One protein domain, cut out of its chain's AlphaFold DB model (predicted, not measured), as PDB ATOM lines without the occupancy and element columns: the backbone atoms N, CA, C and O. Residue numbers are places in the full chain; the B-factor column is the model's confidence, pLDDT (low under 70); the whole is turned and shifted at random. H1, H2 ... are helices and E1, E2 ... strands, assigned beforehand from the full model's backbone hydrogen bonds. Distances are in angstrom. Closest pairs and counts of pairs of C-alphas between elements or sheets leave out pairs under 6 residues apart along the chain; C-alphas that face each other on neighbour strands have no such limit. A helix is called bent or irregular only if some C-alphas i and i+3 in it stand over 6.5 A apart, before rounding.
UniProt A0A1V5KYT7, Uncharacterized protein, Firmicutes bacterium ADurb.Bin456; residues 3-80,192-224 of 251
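Overview. This is residues 3 to 80 and 192 to 224 of the 251 residues of an uncharacterized protein of Firmicutes bacterium ADurb.Bin456 (UniProt A0A1V5KYT7). A curled, strongly twisted sheet of two hairpins, E1 with E2 and E3 with E4, makes one end of an elongated body, and the long helix H4 runs from it toward the other end, where H2 crosses it steeply. H3 packs on residues 61 to 65 of H4, the short helices H5 and H6 follow E4, and H1 only grazes the sheet. The printed part has 111 residues, with six named helices and four named strands in the order H1 H2 H3 E1 E2 H4 E3 E4 H5 H6. The sheet's order is E1, E2, E3, E4, mixed; the class is mixed, helices and strands. The whole is compact, with a radius of gyration of the C-alphas of 14.2 A and spans of 45 by 29 by 23 A.

Along the chain. The strands are E1, residues 42 to 46, E2, residues 53 to 58, E3, residues 199 to 205, 18.3 A long, and E4, residues 208 to 213, 17.1 A long. H4, residues 59 to 80, spans 30.5 A, from C-alpha 59 at (-25.807, -30.450, 43.853) to C-alpha 80 at (-35.961, -23.553, 15.879). It is irregular: C-alphas 60 and 63 are 7.8 A apart. H2, residues 13 to 26, spans 19.9 A. H3 is residues 35 to 40, H1 residues 3 to 6, H5 residues 214 to 217 and H6 residues 219 to 222. C-alpha 3 is at (-14.391, -36.937, 26.727).

Arrangement. In the hairpin E1 and E2, N 43 and O 56 are 2.9 A apart, within hydrogen-bond range. The inner strands E2 and E3 are parallel, with N 57 and O 199 at 2.8 A. In the hairpin E3 and E4, N 202 and O 210 are 2.8 A apart. H4 and the sheet make two layers, a helix on one face of a sheet; its height over the sheet is 12.2 A. H4 is the hub and touches H2 with residues 68 to 75 alone, the same way at a steep tilt of 52 degrees; the closest C-alphas, of Leu 19 and Arg 72, are 6.7 A apart. H3 touches H4 at a shallow tilt of 27 degrees, opposite ways, the closest C-alphas being those of Leu 38 and Ala 64, 5.4 A. H6 only just touches H4, with 3 pairs of C-alphas within 8 A, the closest those of Glu 66 and Ile 221, 6.9 A. H5 grazes the sheet, and H2 is not on it. Every O i to N i+4 pair is within hydrogen-bond range in H3, 9 of 10 in H2 and 15 of 18 in H4; H1, H5 and H6 are too short for such a pair.

Size, cuts and confidence. The two C-alphas farthest apart, of Ile 26 and Pro 206, are 46.3 A apart. Residues 81 to 191 are not printed, and C-alphas 80 and 192 are 17.9 A apart across the cut. Of the links that are printed whole, none is long. The mean pLDDT of the printed part is 90.0; residues 192 to 195 are under 70.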
ATOM      1  N   TRP A   3     -14.652 -38.129  27.545       85.69
ATOM      2  CA  TRP A   3     -14.391 -36.937  26.727       85.69
ATOM      3  C   TRP A   3     -15.377 -36.727  25.581       85.69
ATOM      4  O   TRP A   3     -15.612 -35.596  25.171       85.69
ATOM      5  N   ARG A   4     -15.996 -37.805  25.085       85.06
ATOM      6  CA  ARG A   4     -17.008 -37.711  24.032       85.06
ATOM      7  C   ARG A   4     -18.219 -36.894  24.493       85.06
ATOM      8  O   ARG A   4     -18.746 -36.129  23.701       85.06
ATOM      9  N   ASN A   5     -18.591 -36.986  25.771       83.81
ATOM     10  CA  ASN A   5     -19.747 -36.276  26.324       83.81
ATOM     11  C   ASN A   5     -19.557 -34.751  26.389       83.81
ATOM     12  O   ASN A   5     -20.547 -34.036  26.491       83.81
ATOM     13  N   LEU A   6     -18.315 -34.249  26.318       86.69
ATOM     14  CA  LEU A   6     -18.053 -32.807  26.204       86.69
ATOM     15  C   LEU A   6     -18.375 -32.259  24.811       86.69
ATOM     16  O   LEU A   6     -18.563 -31.057  24.667       86.69
ATOM     17  N   VAL A   7     -18.399 -33.121  23.791       87.62
ATOM     18  CA  VAL A   7     -18.635 -32.737  22.391       87.62
ATOM     19  C   VAL A   7     -20.026 -33.169  21.926       87.62
ATOM     20  O   VAL A   7     -20.659 -32.456  21.161       87.62
ATOM     21  N   ASP A   8     -20.504 -34.319  22.398       83.38
ATOM     22  CA  ASP A   8     -21.784 -34.925  22.030       83.38
ATOM     23  C   ASP A   8     -22.433 -35.531  23.287       83.38
ATOM     24  O   ASP A   8     -22.226 -36.699  23.626       83.38
ATOM     25  N   GLY A   9     -23.167 -34.699  24.030       84.88
ATOM     26  CA  GLY A   9     -23.711 -35.011  25.357       84.88
ATOM     27  C   GLY A   9     -24.853 -34.068  25.749       84.88
ATOM     28  O   GLY A   9     -25.239 -33.196  24.985       84.88
ATOM     29  N   GLN A  10     -25.479 -34.226  26.922       84.75
ATOM     30  CA  GLN A  10     -26.525 -33.258  27.325       84.75
ATOM     31  C   GLN A  10     -25.970 -31.896  27.734       84.75
ATOM     32  O   GLN A  10     -26.670 -30.897  27.592       84.75
ATOM     33  N   ILE A  11     -24.729 -31.878  28.218       86.81
ATOM     34  CA  ILE A  11     -23.982 -30.680  28.609       86.81
ATOM     35  C   ILE A  11     -22.722 -30.597  27.740       86.81
ATOM     36  O   ILE A  11     -21.606 -30.491  28.240       86.81
ATOM     37  N   ASP A  12     -22.894 -30.755  26.426       89.94
ATOM     38  CA  ASP A  12     -21.791 -30.562  25.491       89.94
ATOM     39  C   ASP A  12     -21.515 -29.069  25.254       89.94
ATOM     40  O   ASP A  12     -22.359 -28.193  25.478       89.94
ATOM     41  N   ALA A  13     -20.286 -28.779  24.834       92.00
ATOM     42  CA  ALA A  13     -19.837 -27.423  24.553       92.00
ATOM     43  C   ALA A  13     -20.569 -26.805  23.351       92.00
ATOM     44  O   ALA A  13     -20.759 -25.592  23.325       92.00
ATOM     45  N   ASP A  14     -21.000 -27.628  22.388       91.81
ATOM     46  CA  ASP A  14     -21.738 -27.191  21.198       91.81
ATOM     47  C   ASP A  14     -23.082 -26.556  21.584       91.81
ATOM     48  O   ASP A  14     -23.343 -25.389  21.288       91.81
ATOM     49  N   ARG A  15     -23.908 -27.275  22.353       89.25
ATOM     50  CA  ARG A  15     -25.209 -26.788  22.837       89.25
ATOM     51  C   ARG A  15     -25.062 -25.640  23.805       89.25
ATOM     52  O   ARG A  15     -25.870 -24.715  23.766       89.25
ATOM     53  N   ALA A  16     -24.051 -25.703  24.665       91.56
ATOM     54  CA  ALA A  16     -23.777 -24.622  25.590       91.56
ATOM     55  C   ALA A  16     -23.482 -23.301  24.851       91.56
ATOM     56  O   ALA A  16     -23.980 -22.244  25.239       91.56
ATOM     57  N   ASP A  17     -22.717 -23.361  23.759       95.25
ATOM     58  CA  ASP A  17     -22.403 -22.188  22.947       95.25
ATOM     59  C   ASP A  17     -23.603 -21.723  22.117       95.25
ATOM     60  O   ASP A  17     -24.007 -20.562  22.244       95.25
ATOM     61  N   TYR A  18     -24.210 -22.600  21.303       94.19
ATOM     62  CA  TYR A  18     -25.224 -22.144  20.348       94.19
ATOM     63  C   TYR A  18     -26.475 -21.606  21.044       94.19
ATOM     64  O   TYR A  18     -27.076 -20.659  20.551       94.19
ATOM     65  N   LEU A  19     -26.872 -22.139  22.209       95.19
ATOM     66  CA  LEU A  19     -28.052 -21.628  22.919       95.19
ATOM     67  C   LEU A  19     -27.860 -20.165  23.324       95.19
ATOM     68  O   LEU A  19     -28.749 -19.343  23.099       95.19
ATOM     69  N   LEU A  20     -26.689 -19.823  23.865       96.62
ATOM     70  CA  LEU A  20     -26.360 -18.452  24.251       96.62
ATOM     71  C   LEU A  20     -26.133 -17.564  23.025       96.62
ATOM     72  O   LEU A  20     -26.639 -16.440  22.975       96.62
ATOM     73  N   ARG A  21     -25.389 -18.066  22.034       97.19
ATOM     74  CA  ARG A  21     -25.061 -17.344  20.801       97.19
ATOM     75  C   ARG A  21     -26.317 -16.999  20.015       97.19
ATOM     76  O   ARG A  21     -26.487 -15.835  19.654       97.19
ATOM     77  N   ASP A  22     -27.190 -17.966  19.769       96.81
ATOM     78  CA  ASP A  22     -28.395 -17.769  18.967       96.81
ATOM     79  C   ASP A  22     -29.368 -16.843  19.694       96.81
ATOM     80  O   ASP A  22     -29.879 -15.897  19.096       96.81
ATOM     81  N   SER A  23     -29.550 -17.031  21.006       95.81
ATOM     82  CA  SER A  23     -30.360 -16.133  21.838       95.81
ATOM     83  C   SER A  23     -29.862 -14.685  21.725       95.81
ATOM     84  O   SER A  23     -30.655 -13.780  21.455       95.81
ATOM     85  N   TYR A  24     -28.545 -14.473  21.833       96.50
ATOM     86  CA  TYR A  24     -27.919 -13.156  21.698       96.50
ATOM     87  C   TYR A  24     -28.131 -12.532  20.310       96.50
ATOM     88  O   TYR A  24     -28.590 -11.394  20.221       96.50
ATOM     89  N   HIS A  25     -27.835 -13.259  19.226       97.19
ATOM     90  CA  HIS A  25     -27.907 -12.715  17.861       97.19
ATOM     91  C   HIS A  25     -29.346 -12.479  17.386       97.19
ATOM     92  O   HIS A  25     -29.591 -11.557  16.610       97.19
ATOM     93  N   ILE A  26     -30.299 -13.286  17.853       94.69
ATOM     94  CA  ILE A  26     -31.726 -13.132  17.533       94.69
ATOM     95  C   ILE A  26     -32.364 -12.029  18.394       94.69
ATOM     96  O   ILE A  26     -33.406 -11.484  18.030       94.69
ATOM     97  N   GLY A  27     -31.737 -11.659  19.516       94.75
ATOM     98  CA  GLY A  27     -32.245 -10.635  20.430       94.75
ATOM     99  C   GLY A  27     -33.373 -11.139  21.333       94.75
ATOM    100  O   GLY A  27     -34.263 -10.374  21.700       94.75
ATOM    101  N   THR A  28     -33.353 -12.426  21.686       92.50
ATOM    102  CA  THR A  28     -34.290 -13.020  22.653       92.50
ATOM    103  C   THR A  28     -33.525 -13.510  23.875       92.50
ATOM    104  O   THR A  28     -32.326 -13.752  23.799       92.50
ATOM    105  N   ASN A  29     -34.206 -13.684  25.008       92.81
ATOM    106  CA  ASN A  29     -33.598 -14.235  26.228       92.81
ATOM    107  C   ASN A  29     -33.964 -15.711  26.460       92.81
ATOM    108  O   ASN A  29     -33.736 -16.235  27.546       92.81
ATOM    109  N   TYR A  30     -34.541 -16.383  25.458       93.25
ATOM    110  CA  TYR A  30     -35.015 -17.763  25.578       93.25
ATOM    111  C   TYR A  30     -33.886 -18.771  25.803       93.25
ATOM    112  O   TYR A  30     -34.095 -19.747  26.510       93.25
ATOM    113  N   GLY A  31     -32.698 -18.534  25.244       93.69
ATOM    114  CA  GLY A  31     -31.533 -19.411  25.395       93.69
ATOM    115  C   GLY A  31     -30.619 -19.048  26.565       93.69
ATOM    116  O   GLY A  31     -29.556 -19.643  26.708       93.69
ATOM    117  N   SER A  32     -30.992 -18.068  27.393       94.38
ATOM    118  CA  SER A  32     -30.143 -17.578  28.479       94.38
ATOM    119  C   SER A  32     -30.165 -18.513  29.691       94.38
ATOM    120  O   SER A  32     -31.213 -18.750  30.286       94.38
ATOM    121  N   TYR A  33     -28.988 -18.962  30.122       95.50
ATOM    122  CA  TYR A  33     -28.777 -19.703  31.368       95.50
ATOM    123  C   TYR A  33     -27.410 -19.338  31.975       95.50
ATOM    124  O   TYR A  33     -26.559 -18.738  31.313       95.50
ATOM    125  N   ASP A  34     -27.181 -19.679  33.245       96.50
ATOM    126  CA  ASP A  34     -25.921 -19.353  33.925       96.50
ATOM    127  C   ASP A  34     -24.809 -20.355  33.579       96.50
ATOM    128  O   ASP A  34     -24.555 -21.329  34.295       96.50
ATOM    129  N   LEU A  35     -24.119 -20.089  32.466       96.25
ATOM    130  CA  LEU A  35     -22.964 -20.871  32.032       96.25
ATOM    131  C   LEU A  35     -21.844 -20.881  33.078       96.25
ATOM    132  O   LEU A  35     -21.223 -21.917  33.290       96.25
ATOM    133  N   LYS A  36     -21.575 -19.754  33.748       96.81
ATOM    134  CA  LYS A  36     -20.473 -19.674  34.719       96.81
ATOM    135  C   LYS A  36     -20.749 -20.571  35.914       96.81
ATOM    136  O   LYS A  36     -19.853 -21.299  36.341       96.81
ATOM    137  N   ARG A  37     -21.980 -20.543  36.431       97.00
ATOM    138  CA  ARG A  37     -22.388 -21.427  37.520       97.00
ATOM    139  C   ARG A  37     -22.295 -22.880  37.094       97.00
ATOM    140  O   ARG A  37     -21.678 -23.645  37.824       97.00
ATOM    141  N   LEU A  38     -22.832 -23.221  35.920       95.69
ATOM    142  CA  LEU A  38     -22.775 -24.580  35.390       95.69
ATOM    143  C   LEU A  38     -21.329 -25.086  35.327       95.69
ATOM    144  O   LEU A  38     -21.042 -26.127  35.909       95.69
ATOM    145  N   LEU A  39     -20.417 -24.313  34.722       95.50
ATOM    146  CA  LEU A  39     -19.000 -24.664  34.575       95.50
ATOM    147  C   LEU A  39     -18.289 -24.891  35.913       95.50
ATOM    148  O   LEU A  39     -17.535 -25.849  36.037       95.50
ATOM    149  N   VAL A  40     -18.523 -24.032  36.911       97.25
ATOM    150  CA  VAL A  40     -17.901 -24.167  38.244       97.25
ATOM    151  C   VAL A  40     -18.397 -25.414  38.977       97.25
ATOM    152  O   VAL A  40     -17.678 -25.954  39.807       97.25
ATOM    153  N   THR A  41     -19.610 -25.869  38.669       96.56
ATOM    154  CA  THR A  41     -20.231 -27.047  39.290       96.56
ATOM    155  C   THR A  41     -20.099 -28.319  38.452       96.56
ATOM    156  O   THR A  41     -20.659 -29.341  38.830       96.56
ATOM    157  N   LEU A  42     -19.407 -28.284  37.307       95.12
ATOM    158  CA  LEU A  42     -19.118 -29.498  36.541       95.12
ATOM    159  C   LEU A  42     -18.100 -30.355  37.293       95.12
ATOM    160  O   LEU A  42     -17.059 -29.868  37.730       95.12
ATOM    161  N   THR A  43     -18.378 -31.650  37.380       94.00
ATOM    162  CA  THR A  43     -17.519 -32.624  38.050       94.00
ATOM    163  C   THR A  43     -17.464 -33.935  37.269       94.00
ATOM    164  O   THR A  43     -18.213 -34.155  36.310       94.00
ATOM    165  N   ILE A  44     -16.550 -34.814  37.665       93.38
ATOM    166  CA  ILE A  44     -16.474 -36.187  37.170       93.38
ATOM    167  C   ILE A  44     -16.944 -37.093  38.301       93.38
ATOM    168  O   ILE A  44     -16.364 -37.072  39.383       93.38
ATOM    169  N   SER A  45     -17.967 -37.894  38.021       91.31
ATOM    170  CA  SER A  45     -18.509 -38.877  38.957       91.31
ATOM    171  C   SER A  45     -18.541 -40.272  38.327       91.31
ATOM    172  O   SER A  45     -18.207 -40.447  37.153       91.31
ATOM    173  N   GLU A  46     -18.932 -41.277  39.101       88.50
ATOM    174  CA  GLU A  46     -19.109 -42.652  38.645       88.50
ATOM    175  C   GLU A  46     -20.560 -42.905  38.221       88.50
ATOM    176  O   GLU A  46     -21.516 -42.476  38.871       88.50
ATOM    177  N   HIS A  47     -20.736 -43.623  37.113       85.38
ATOM    178  CA  HIS A  47     -22.051 -44.051  36.657       85.38
ATOM    179  C   HIS A  47     -22.672 -45.034  37.657       85.38
ATOM    180  O   HIS A  47     -22.066 -46.081  37.888       85.38
ATOM    181  N   PRO A  48     -23.896 -44.789  38.166       80.62
ATOM    182  CA  PRO A  48     -24.504 -45.634  39.200       80.62
ATOM    183  C   PRO A  48     -24.595 -47.116  38.818       80.62
ATOM    184  O   PRO A  48     -24.413 -47.989  39.656       80.62
ATOM    185  N   GLU A  49     -24.849 -47.403  37.537       82.56
ATOM    186  CA  GLU A  49     -25.009 -48.782  37.052       82.56
ATOM    187  C   GLU A  49     -23.717 -49.432  36.537       82.56
ATOM    188  O   GLU A  49     -23.570 -50.648  36.609       82.56
ATOM    189  N   THR A  50     -22.785 -48.650  35.977       85.12
ATOM    190  CA  THR A  50     -21.635 -49.201  35.234       85.12
ATOM    191  C   THR A  50     -20.295 -48.930  35.911       85.12
ATOM    192  O   THR A  50     -19.287 -49.492  35.492       85.12
ATOM    193  N   GLY A  51     -20.256 -48.051  36.921       84.94
ATOM    194  CA  GLY A  51     -19.029 -47.582  37.573       84.94
ATOM    195  C   GLY A  51     -18.096 -46.782  36.657       84.94
ATOM    196  O   GLY A  51     -17.003 -46.398  37.061       84.94
ATOM    197  N   ALA A  52     -18.485 -46.533  35.402       87.81
ATOM    198  CA  ALA A  52     -17.658 -45.803  34.457       87.81
ATOM    199  C   ALA A  52     -17.633 -44.302  34.797       87.81
ATOM    200  O   ALA A  52     -18.656 -43.760  35.219       87.81
ATOM    201  N   PRO A  53     -16.517 -43.593  34.555       89.31
ATOM    202  CA  PRO A  53     -16.466 -42.152  34.755       89.31
ATOM    203  C   PRO A  53     -17.421 -41.437  33.791       89.31
ATOM    204  O   PRO A  53     -17.404 -41.681  32.577       89.31
ATOM    205  N   LEU A  54     -18.214 -40.515  34.329       90.12
ATOM    206  CA  LEU A  54     -19.142 -39.658  33.598       90.12
ATOM    207  C   LEU A  54     -19.023 -38.201  34.041       90.12
ATOM    208  O   LEU A  54     -18.474 -37.895  35.096       90.12
ATOM    209  N   ILE A  55     -19.560 -37.302  33.220       92.00
ATOM    210  CA  ILE A  55     -19.662 -35.877  33.541       92.00
ATOM    211  C   ILE A  55     -20.950 -35.666  34.327       92.00
ATOM    212  O   ILE A  55     -22.029 -36.001  33.834       92.00
ATOM    213  N   ALA A  56     -20.825 -35.114  35.527       93.62
ATOM    214  CA  ALA A  56     -21.933 -34.782  36.410       93.62
ATOM    215  C   ALA A  56     -21.907 -33.291  36.769       93.62
ATOM    216  O   ALA A  56     -20.955 -32.567  36.467       93.62
ATOM    217  N   VAL A  57     -22.965 -32.839  37.429       95.44
ATOM    218  CA  VAL A  57     -23.071 -31.508  38.026       95.44
ATOM    219  C   VAL A  57     -23.203 -31.676  39.534       95.44
ATOM    220  O   VAL A  57     -24.012 -32.470  40.001       95.44
ATOM    221  N   GLU A  58     -22.418 -30.956  40.321       96.12
ATOM    222  CA  GLU A  58     -22.561 -30.941  41.778       96.12
ATOM    223  C   GLU A  58     -23.955 -30.427  42.189       96.12
ATOM    224  O   GLU A  58     -24.530 -29.573  41.515       96.12
ATOM    225  N   GLU A  59     -24.486 -30.867  43.334       94.25
ATOM    226  CA  GLU A  59     -25.807 -30.450  43.853       94.25
ATOM    227  C   GLU A  59     -25.992 -28.917  43.868       94.25
ATOM    228  O   GLU A  59     -27.066 -28.407  43.549       94.25
ATOM    229  N   GLY A  60     -24.929 -28.150  44.140       94.00
ATOM    230  CA  GLY A  60     -24.964 -26.684  44.097       94.00
ATOM    231  C   GLY A  60     -25.227 -26.081  42.704       94.00
ATOM    232  O   GLY A  60     -25.577 -24.901  42.608       94.00
ATOM    233  N   GLY A  61     -25.043 -26.851  41.635       95.50
ATOM    234  CA  GLY A  61     -25.277 -26.485  40.236       95.50
ATOM    235  C   GLY A  61     -26.611 -26.961  39.670       95.50
ATOM    236  O   GLY A  61     -26.905 -26.674  38.512       95.50
ATOM    237  N   LEU A  62     -27.435 -27.643  40.471       95.06
ATOM    238  CA  LEU A  62     -28.689 -28.262  40.034       95.06
ATOM    239  C   LEU A  62     -29.587 -27.296  39.249       95.06
ATOM    240  O   LEU A  62     -30.006 -27.608  38.138       95.06
ATOM    241  N   HIS A  63     -29.829 -26.093  39.776       95.81
ATOM    242  CA  HIS A  63     -30.680 -25.110  39.098       95.81
ATOM    243  C   HIS A  63     -30.044 -24.513  37.836       95.81
ATOM    244  O   HIS A  63     -30.767 -24.103  36.934       95.81
ATOM    245  N   ALA A  64     -28.710 -24.482  37.735       95.94
ATOM    246  CA  ALA A  64     -28.040 -24.070  36.501       95.94
ATOM    247  C   ALA A  64     -28.210 -25.133  35.402       95.94
ATOM    248  O   ALA A  64     -28.456 -24.787  34.247       95.94
ATOM    249  N   ALA A  65     -28.151 -26.419  35.767       94.94
ATOM    250  CA  ALA A  65     -28.446 -27.524  34.856       94.94
ATOM    251  C   ALA A  65     -29.929 -27.557  34.442       94.94
ATOM    252  O   ALA A  65     -30.241 -27.753  33.269       94.94
ATOM    253  N   GLU A  66     -30.850 -27.297  35.374       94.62
ATOM    254  CA  GLU A  66     -32.278 -27.149  35.073       94.62
ATOM    255  C   GLU A  66     -32.532 -25.983  34.105       94.62
ATOM    256  O   GLU A  66     -33.199 -26.158  33.084       94.62
ATOM    257  N   ALA A  67     -31.938 -24.815  34.373       95.25
ATOM    258  CA  ALA A  67     -32.055 -23.643  33.512       95.25
ATOM    259  C   ALA A  67     -31.528 -23.901  32.093       95.25
ATOM    260  O   ALA A  67     -32.147 -23.442  31.138       95.25
ATOM    261  N   LEU A  68     -30.443 -24.671  31.931       94.69
ATOM    262  CA  LEU A  68     -29.946 -25.090  30.615       94.69
ATOM    263  C   LEU A  68     -31.010 -25.875  29.826       94.69
ATOM    264  O   LEU A  68     -31.227 -25.603  28.644       94.69
ATOM    265  N   ILE A  69     -31.685 -26.841  30.458       93.00
ATOM    266  CA  ILE A  69     -32.713 -27.650  29.784       93.00
ATOM    267  C   ILE A  69     -33.933 -26.792  29.431       93.00
ATOM    268  O   ILE A  69     -34.460 -26.911  28.325       93.00
ATOM    269  N   ILE A  70     -34.354 -25.897  30.329       93.19
ATOM    270  CA  ILE A  70     -35.457 -24.960  30.073       93.19
ATOM    271  C   ILE A  70     -35.101 -24.018  28.918       93.19
ATOM    272  O   ILE A  70     -35.899 -23.849  27.999       93.19
ATOM    273  N   ALA A  71     -33.893 -23.451  28.922       94.69
ATOM    274  CA  ALA A  71     -33.410 -22.581  27.857       94.69
ATOM    275  C   ALA A  71     -33.410 -23.305  26.503       94.69
ATOM    276  O   ALA A  71     -33.865 -22.775  25.489       94.69
ATOM    277  N   ARG A  72     -32.978 -24.570  26.493       92.06
ATOM    278  CA  ARG A  72     -33.040 -25.427  25.308       92.06
ATOM    279  C   ARG A  72     -34.471 -25.628  24.826       92.06
ATOM    280  O   ARG A  72     -34.723 -25.451  23.636       92.06
ATOM    281  N   TYR A  73     -35.393 -25.977  25.720       91.75
ATOM    282  CA  TYR A  73     -36.811 -26.126  25.389       91.75
ATOM    283  C   TYR A  73     -37.376 -24.847  24.754       91.75
ATOM    284  O   TYR A  73     -37.936 -24.913  23.660       91.75
ATOM    285  N   LEU A  74     -37.147 -23.684  25.372       93.75
ATOM    286  CA  LEU A  74     -37.613 -22.394  24.858       93.75
ATOM    287  C   LEU A  74     -36.996 -22.055  23.493       93.75
ATOM    288  O   LEU A  74     -37.706 -21.604  22.598       93.75
ATOM    289  N   MET A  75     -35.704 -22.316  23.283       94.38
ATOM    290  CA  MET A  75     -35.070 -22.123  21.972       94.38
ATOM    291  C   MET A  75     -35.668 -23.045  20.899       94.38
ATOM    292  O   MET A  75     -35.895 -22.609  19.769       94.38
ATOM    293  N   PHE A  76     -35.993 -24.299  21.236       91.88
ATOM    294  CA  PHE A  76     -36.685 -25.189  20.301       91.88
ATOM    295  C   PHE A  76     -38.081 -24.688  19.948       91.88
ATOM    296  O   PHE A  76     -38.396 -24.622  18.761       91.88
ATOM    297  N   THR A  77     -38.897 -24.314  20.930       90.12
ATOM    298  CA  THR A  77     -40.287 -23.904  20.680       90.12
ATOM    299  C   THR A  77     -40.371 -22.550  19.985       90.12
ATOM    300  O   THR A  77     -41.085 -22.417  18.989       90.12
ATOM    301  N   GLN A  78     -39.607 -21.562  20.454       92.44
ATOM    302  CA  GLN A  78     -39.736 -20.172  20.011       92.44
ATOM    303  C   GLN A  78     -38.914 -19.848  18.765       92.44
ATOM    304  O   GLN A  78     -39.316 -18.997  17.975       92.44
ATOM    305  N   VAL A  79     -37.772 -20.516  18.569       94.19
ATOM    306  CA  VAL A  79     -36.837 -20.194  17.483       94.19
ATOM    307  C   VAL A  79     -36.782 -21.323  16.461       94.19
ATOM    308  O   VAL A  79     -37.219 -21.158  15.320       94.19
ATOM    309  N   TYR A  80     -36.278 -22.496  16.847       93.31
ATOM    310  CA  TYR A  80     -35.961 -23.553  15.879       93.31
ATOM    311  C   TYR A  80     -37.209 -24.155  15.225       93.31
ATOM    312  O   TYR A  80     -37.176 -24.522  14.044       93.31
ATOM    313  N   SER A 192     -33.943 -36.323  26.504       61.41
ATOM    314  CA  SER A 192     -34.395 -37.685  26.796       61.41
ATOM    315  C   SER A 192     -34.107 -37.956  28.266       61.41
ATOM    316  O   SER A 192     -32.945 -38.092  28.649       61.41
ATOM    317  N   THR A 193     -35.159 -38.004  29.080       58.19
ATOM    318  CA  THR A 193     -35.088 -38.539  30.443       58.19
ATOM    319  C   THR A 193     -34.779 -40.042  30.378       58.19
ATOM    320  O   THR A 193     -35.133 -40.710  29.403       58.19
ATOM    321  N   GLY A 194     -34.066 -40.579  31.373       62.69
ATOM    322  CA  GLY A 194     -33.581 -41.968  31.373       62.69
ATOM    323  C   GLY A 194     -32.067 -42.056  31.167       62.69
ATOM    324  O   GLY A 194     -31.321 -41.368  31.855       62.69
ATOM    325  N   GLU A 195     -31.601 -42.868  30.212       58.38
ATOM    326  CA  GLU A 195     -30.164 -43.170  30.011       58.38
ATOM    327  C   GLU A 195     -29.279 -41.948  29.708       58.38
ATOM    328  O   GLU A 195     -28.060 -42.010  29.842       58.38
ATOM    329  N   LYS A 196     -29.878 -40.839  29.263       73.50
ATOM    330  CA  LYS A 196     -29.166 -39.613  28.889       73.50
ATOM    331  C   LYS A 196     -29.548 -38.423  29.760       73.50
ATOM    332  O   LYS A 196     -29.425 -37.304  29.280       73.50
ATOM    333  N   ASP A 197     -30.058 -38.629  30.969       86.44
ATOM    334  CA  ASP A 197     -30.344 -37.531  31.896       86.44
ATOM    335  C   ASP A 197     -29.036 -36.863  32.370       86.44
ATOM    336  O   ASP A 197     -27.968 -37.481  32.375       86.44
ATOM    337  N   ILE A 198     -29.097 -35.590  32.763       90.94
ATOM    338  CA  ILE A 198     -27.961 -34.926  33.408       90.94
ATOM    339  C   ILE A 198     -27.792 -35.537  34.796       90.94
ATOM    340  O   ILE A 198     -28.729 -35.550  35.587       90.94
ATOM    341  N   MET A 199     -26.597 -36.022  35.112       93.19
ATOM    342  CA  MET A 199     -26.327 -36.627  36.413       93.19
ATOM    343  C   MET A 199     -25.937 -35.565  37.440       93.19
ATOM    344  O   MET A 199     -25.089 -34.715  37.161       93.19
ATOM    345  N   ILE A 200     -26.531 -35.635  38.629       94.50
ATOM    346  CA  ILE A 200     -26.250 -34.757  39.763       94.50
ATOM    347  C   ILE A 200     -25.474 -35.529  40.828       94.50
ATOM    348  O   ILE A 200     -25.940 -36.563  41.307       94.50
ATOM    349  N   GLU A 201     -24.298 -35.022  41.198       94.50
ATOM    350  CA  GLU A 201     -23.479 -35.543  42.293       94.50
ATOM    351  C   GLU A 201     -23.872 -34.864  43.612       94.50
ATOM    352  O   GLU A 201     -23.872 -33.634  43.726       94.50
ATOM    353  N   ARG A 202     -24.171 -35.671  44.630       90.75
ATOM    354  CA  ARG A 202     -24.561 -35.220  45.965       90.75
ATOM    355  C   ARG A 202     -23.672 -35.830  47.040       90.75
ATOM    356  O   ARG A 202     -23.358 -37.016  47.004       90.75
ATOM    357  N   ASN A 203     -23.343 -35.033  48.056       84.19
ATOM    358  CA  ASN A 203     -22.702 -35.527  49.274       84.19
ATOM    359  C   ASN A 203     -23.777 -36.034  50.247       84.19
ATOM    360  O   ASN A 203     -24.535 -35.241  50.802       84.19
ATOM    361  N   VAL A 204     -23.845 -37.349  50.459       83.31
ATOM    362  CA  VAL A 204     -24.840 -37.976  51.353       83.31
ATOM    363  C   VAL A 204     -24.301 -38.098  52.780       83.31
ATOM    364  O   VAL A 204     -25.042 -37.963  53.751       83.31
ATOM    365  N   ALA A 205     -22.993 -38.309  52.916       80.56
ATOM    366  CA  ALA A 205     -22.272 -38.306  54.187       80.56
ATOM    367  C   ALA A 205     -20.825 -37.832  53.959       80.56
ATOM    368  O   ALA A 205     -20.375 -37.790  52.810       80.56
ATOM    369  N   PRO A 206     -20.057 -37.487  55.010       75.88
ATOM    370  CA  PRO A 206     -18.643 -37.156  54.856       75.88
ATOM    371  C   PRO A 206     -17.884 -38.288  54.142       75.88
ATOM    372  O   PRO A 206     -17.787 -39.397  54.661       75.88
ATOM    373  N   GLY A 207     -17.381 -38.016  52.935       76.50
ATOM    374  CA  GLY A 207     -16.679 -38.998  52.100       76.50
ATOM    375  C   GLY A 207     -17.573 -39.974  51.320       76.50
ATOM    376  O   GLY A 207     -17.036 -40.833  50.631       76.50
ATOM    377  N   SER A 208     -18.903 -39.843  51.396       81.81
ATOM    378  CA  SER A 208     -19.857 -40.643  50.617       81.81
ATOM    379  C   SER A 208     -20.600 -39.766  49.616       81.81
ATOM    380  O   SER A 208     -21.333 -38.844  49.998       81.81
ATOM    381  N   LYS A 209     -20.402 -40.070  48.334       84.56
ATOM    382  CA  LYS A 209     -21.037 -39.391  47.209       84.56
ATOM    383  C   LYS A 209     -22.022 -40.326  46.533       84.56
ATOM    384  O   LYS A 209     -21.738 -41.505  46.345       84.56
ATOM    385  N   GLU A 210     -23.158 -39.779  46.142       89.19
ATOM    386  CA  GLU A 210     -24.155 -40.473  45.342       89.19
ATOM    387  C   GLU A 210     -24.428 -39.669  44.076       89.19
ATOM    388  O   GLU A 210     -24.364 -38.439  44.083       89.19
ATOM    389  N   THR A 211     -24.716 -40.366  42.983       91.81
ATOM    390  CA  THR A 211     -25.032 -39.744  41.700       91.81
ATOM    391  C   THR A 211     -26.421 -40.171  41.266       91.81
ATOM    392  O   THR A 211     -26.698 -41.363  41.168       91.81
ATOM    393  N   GLN A 212     -27.298 -39.206  41.006       91.69
ATOM    394  CA  GLN A 212     -28.675 -39.466  40.590       91.69
ATOM    395  C   GLN A 212     -29.072 -38.574  39.401       91.69
ATOM    396  O   GLN A 212     -28.515 -37.489  39.243       91.69
ATOM    397  N   PRO A 213     -30.027 -38.998  38.558       92.75
ATOM    398  CA  PRO A 213     -30.525 -38.191  37.442       92.75
ATOM    399  C   PRO A 213     -31.160 -36.867  37.895       92.75
ATOM    400  O   PRO A 213     -31.891 -36.840  38.880       92.75
ATOM    401  N   LEU A 214     -30.986 -35.778  37.146       93.00
ATOM    402  CA  LEU A 214     -31.578 -34.468  37.449       93.00
ATOM    403  C   LEU A 214     -33.110 -34.530  37.552       93.00
ATOM    404  O   LEU A 214     -33.701 -33.858  38.403       93.00
ATOM    405  N   SER A 215     -33.768 -35.367  36.745       92.00
ATOM    406  CA  SER A 215     -35.221 -35.566  36.828       92.00
ATOM    407  C   SER A 215     -35.699 -36.156  38.168       92.00
ATOM    408  O   SER A 215     -36.869 -35.968  38.531       92.00
ATOM    409  N   SER A 216     -34.827 -36.809  38.953       91.31
ATOM    410  CA  SER A 216     -35.176 -37.281  40.302       91.31
ATOM    411  C   SER A 216     -35.361 -36.119  41.286       91.31
ATOM    412  O   SER A 216     -36.177 -36.222  42.205       91.31
ATOM    413  N   PHE A 217     -34.711 -34.980  41.031       91.00
ATOM    414  CA  PHE A 217     -34.765 -33.791  41.882       91.00
ATOM    415  C   PHE A 217     -35.688 -32.695  41.348       91.00
ATOM    416  O   PHE A 217     -36.388 -32.053  42.127       91.00
ATOM    417  N   SER A 218     -35.720 -32.483  40.030       92.62
ATOM    418  CA  SER A 218     -36.506 -31.409  39.419       92.62
ATOM    419  C   SER A 218     -37.842 -31.921  38.884       92.62
ATOM    420  O   SER A 218     -37.898 -32.677  37.909       92.62
ATOM    421  N   SER A 219     -38.946 -31.482  39.499       90.81
ATOM    422  CA  SER A 219     -40.297 -31.764  39.000       90.81
ATOM    423  C   SER A 219     -40.561 -31.110  37.645       90.81
ATOM    424  O   SER A 219     -41.324 -31.659  36.854       90.81
ATOM    425  N   VAL A 220     -39.916 -29.974  37.358       90.06
ATOM    426  CA  VAL A 220     -40.023 -29.281  36.069       90.06
ATOM    427  C   VAL A 220     -39.451 -30.157  34.963       90.06
ATOM    428  O   VAL A 220     -40.160 -30.470  34.011       90.06
ATOM    429  N   ILE A 221     -38.209 -30.627  35.123       90.62
ATOM    430  CA  ILE A 221     -37.550 -31.479  34.121       90.62
ATOM    431  C   ILE A 221     -38.267 -32.821  33.973       90.62
ATOM    432  O   ILE A 221     -38.450 -33.301  32.856       90.62
ATOM    433  N   ARG A 222     -38.730 -33.412  35.081       89.81
ATOM    434  CA  ARG A 222     -39.467 -34.685  35.068       89.81
ATOM    435  C   ARG A 222     -40.754 -34.626  34.249       89.81
ATOM    436  O   ARG A 222     -41.108 -35.613  33.610       89.81
ATOM    437  N   CYS A 223     -41.453 -33.497  34.293       88.56
ATOM    438  CA  CYS A 223     -42.729 -33.306  33.607       88.56
ATOM    439  C   CYS A 223     -42.577 -32.719  32.198       88.56
ATOM    440  O   CYS A 223     -43.583 -32.492  31.526       88.56
ATOM    441  N   LEU A 224     -41.352 -32.450  31.747       86.81
ATOM    442  CA  LEU A 224     -41.113 -31.810  30.465       86.81
ATOM    443  C   LEU A 224     -41.211 -32.847  29.341       86.81
ATOM    444  O   LEU A 224     -40.370 -33.737  29.200       86.81
TER     445      LEU A 224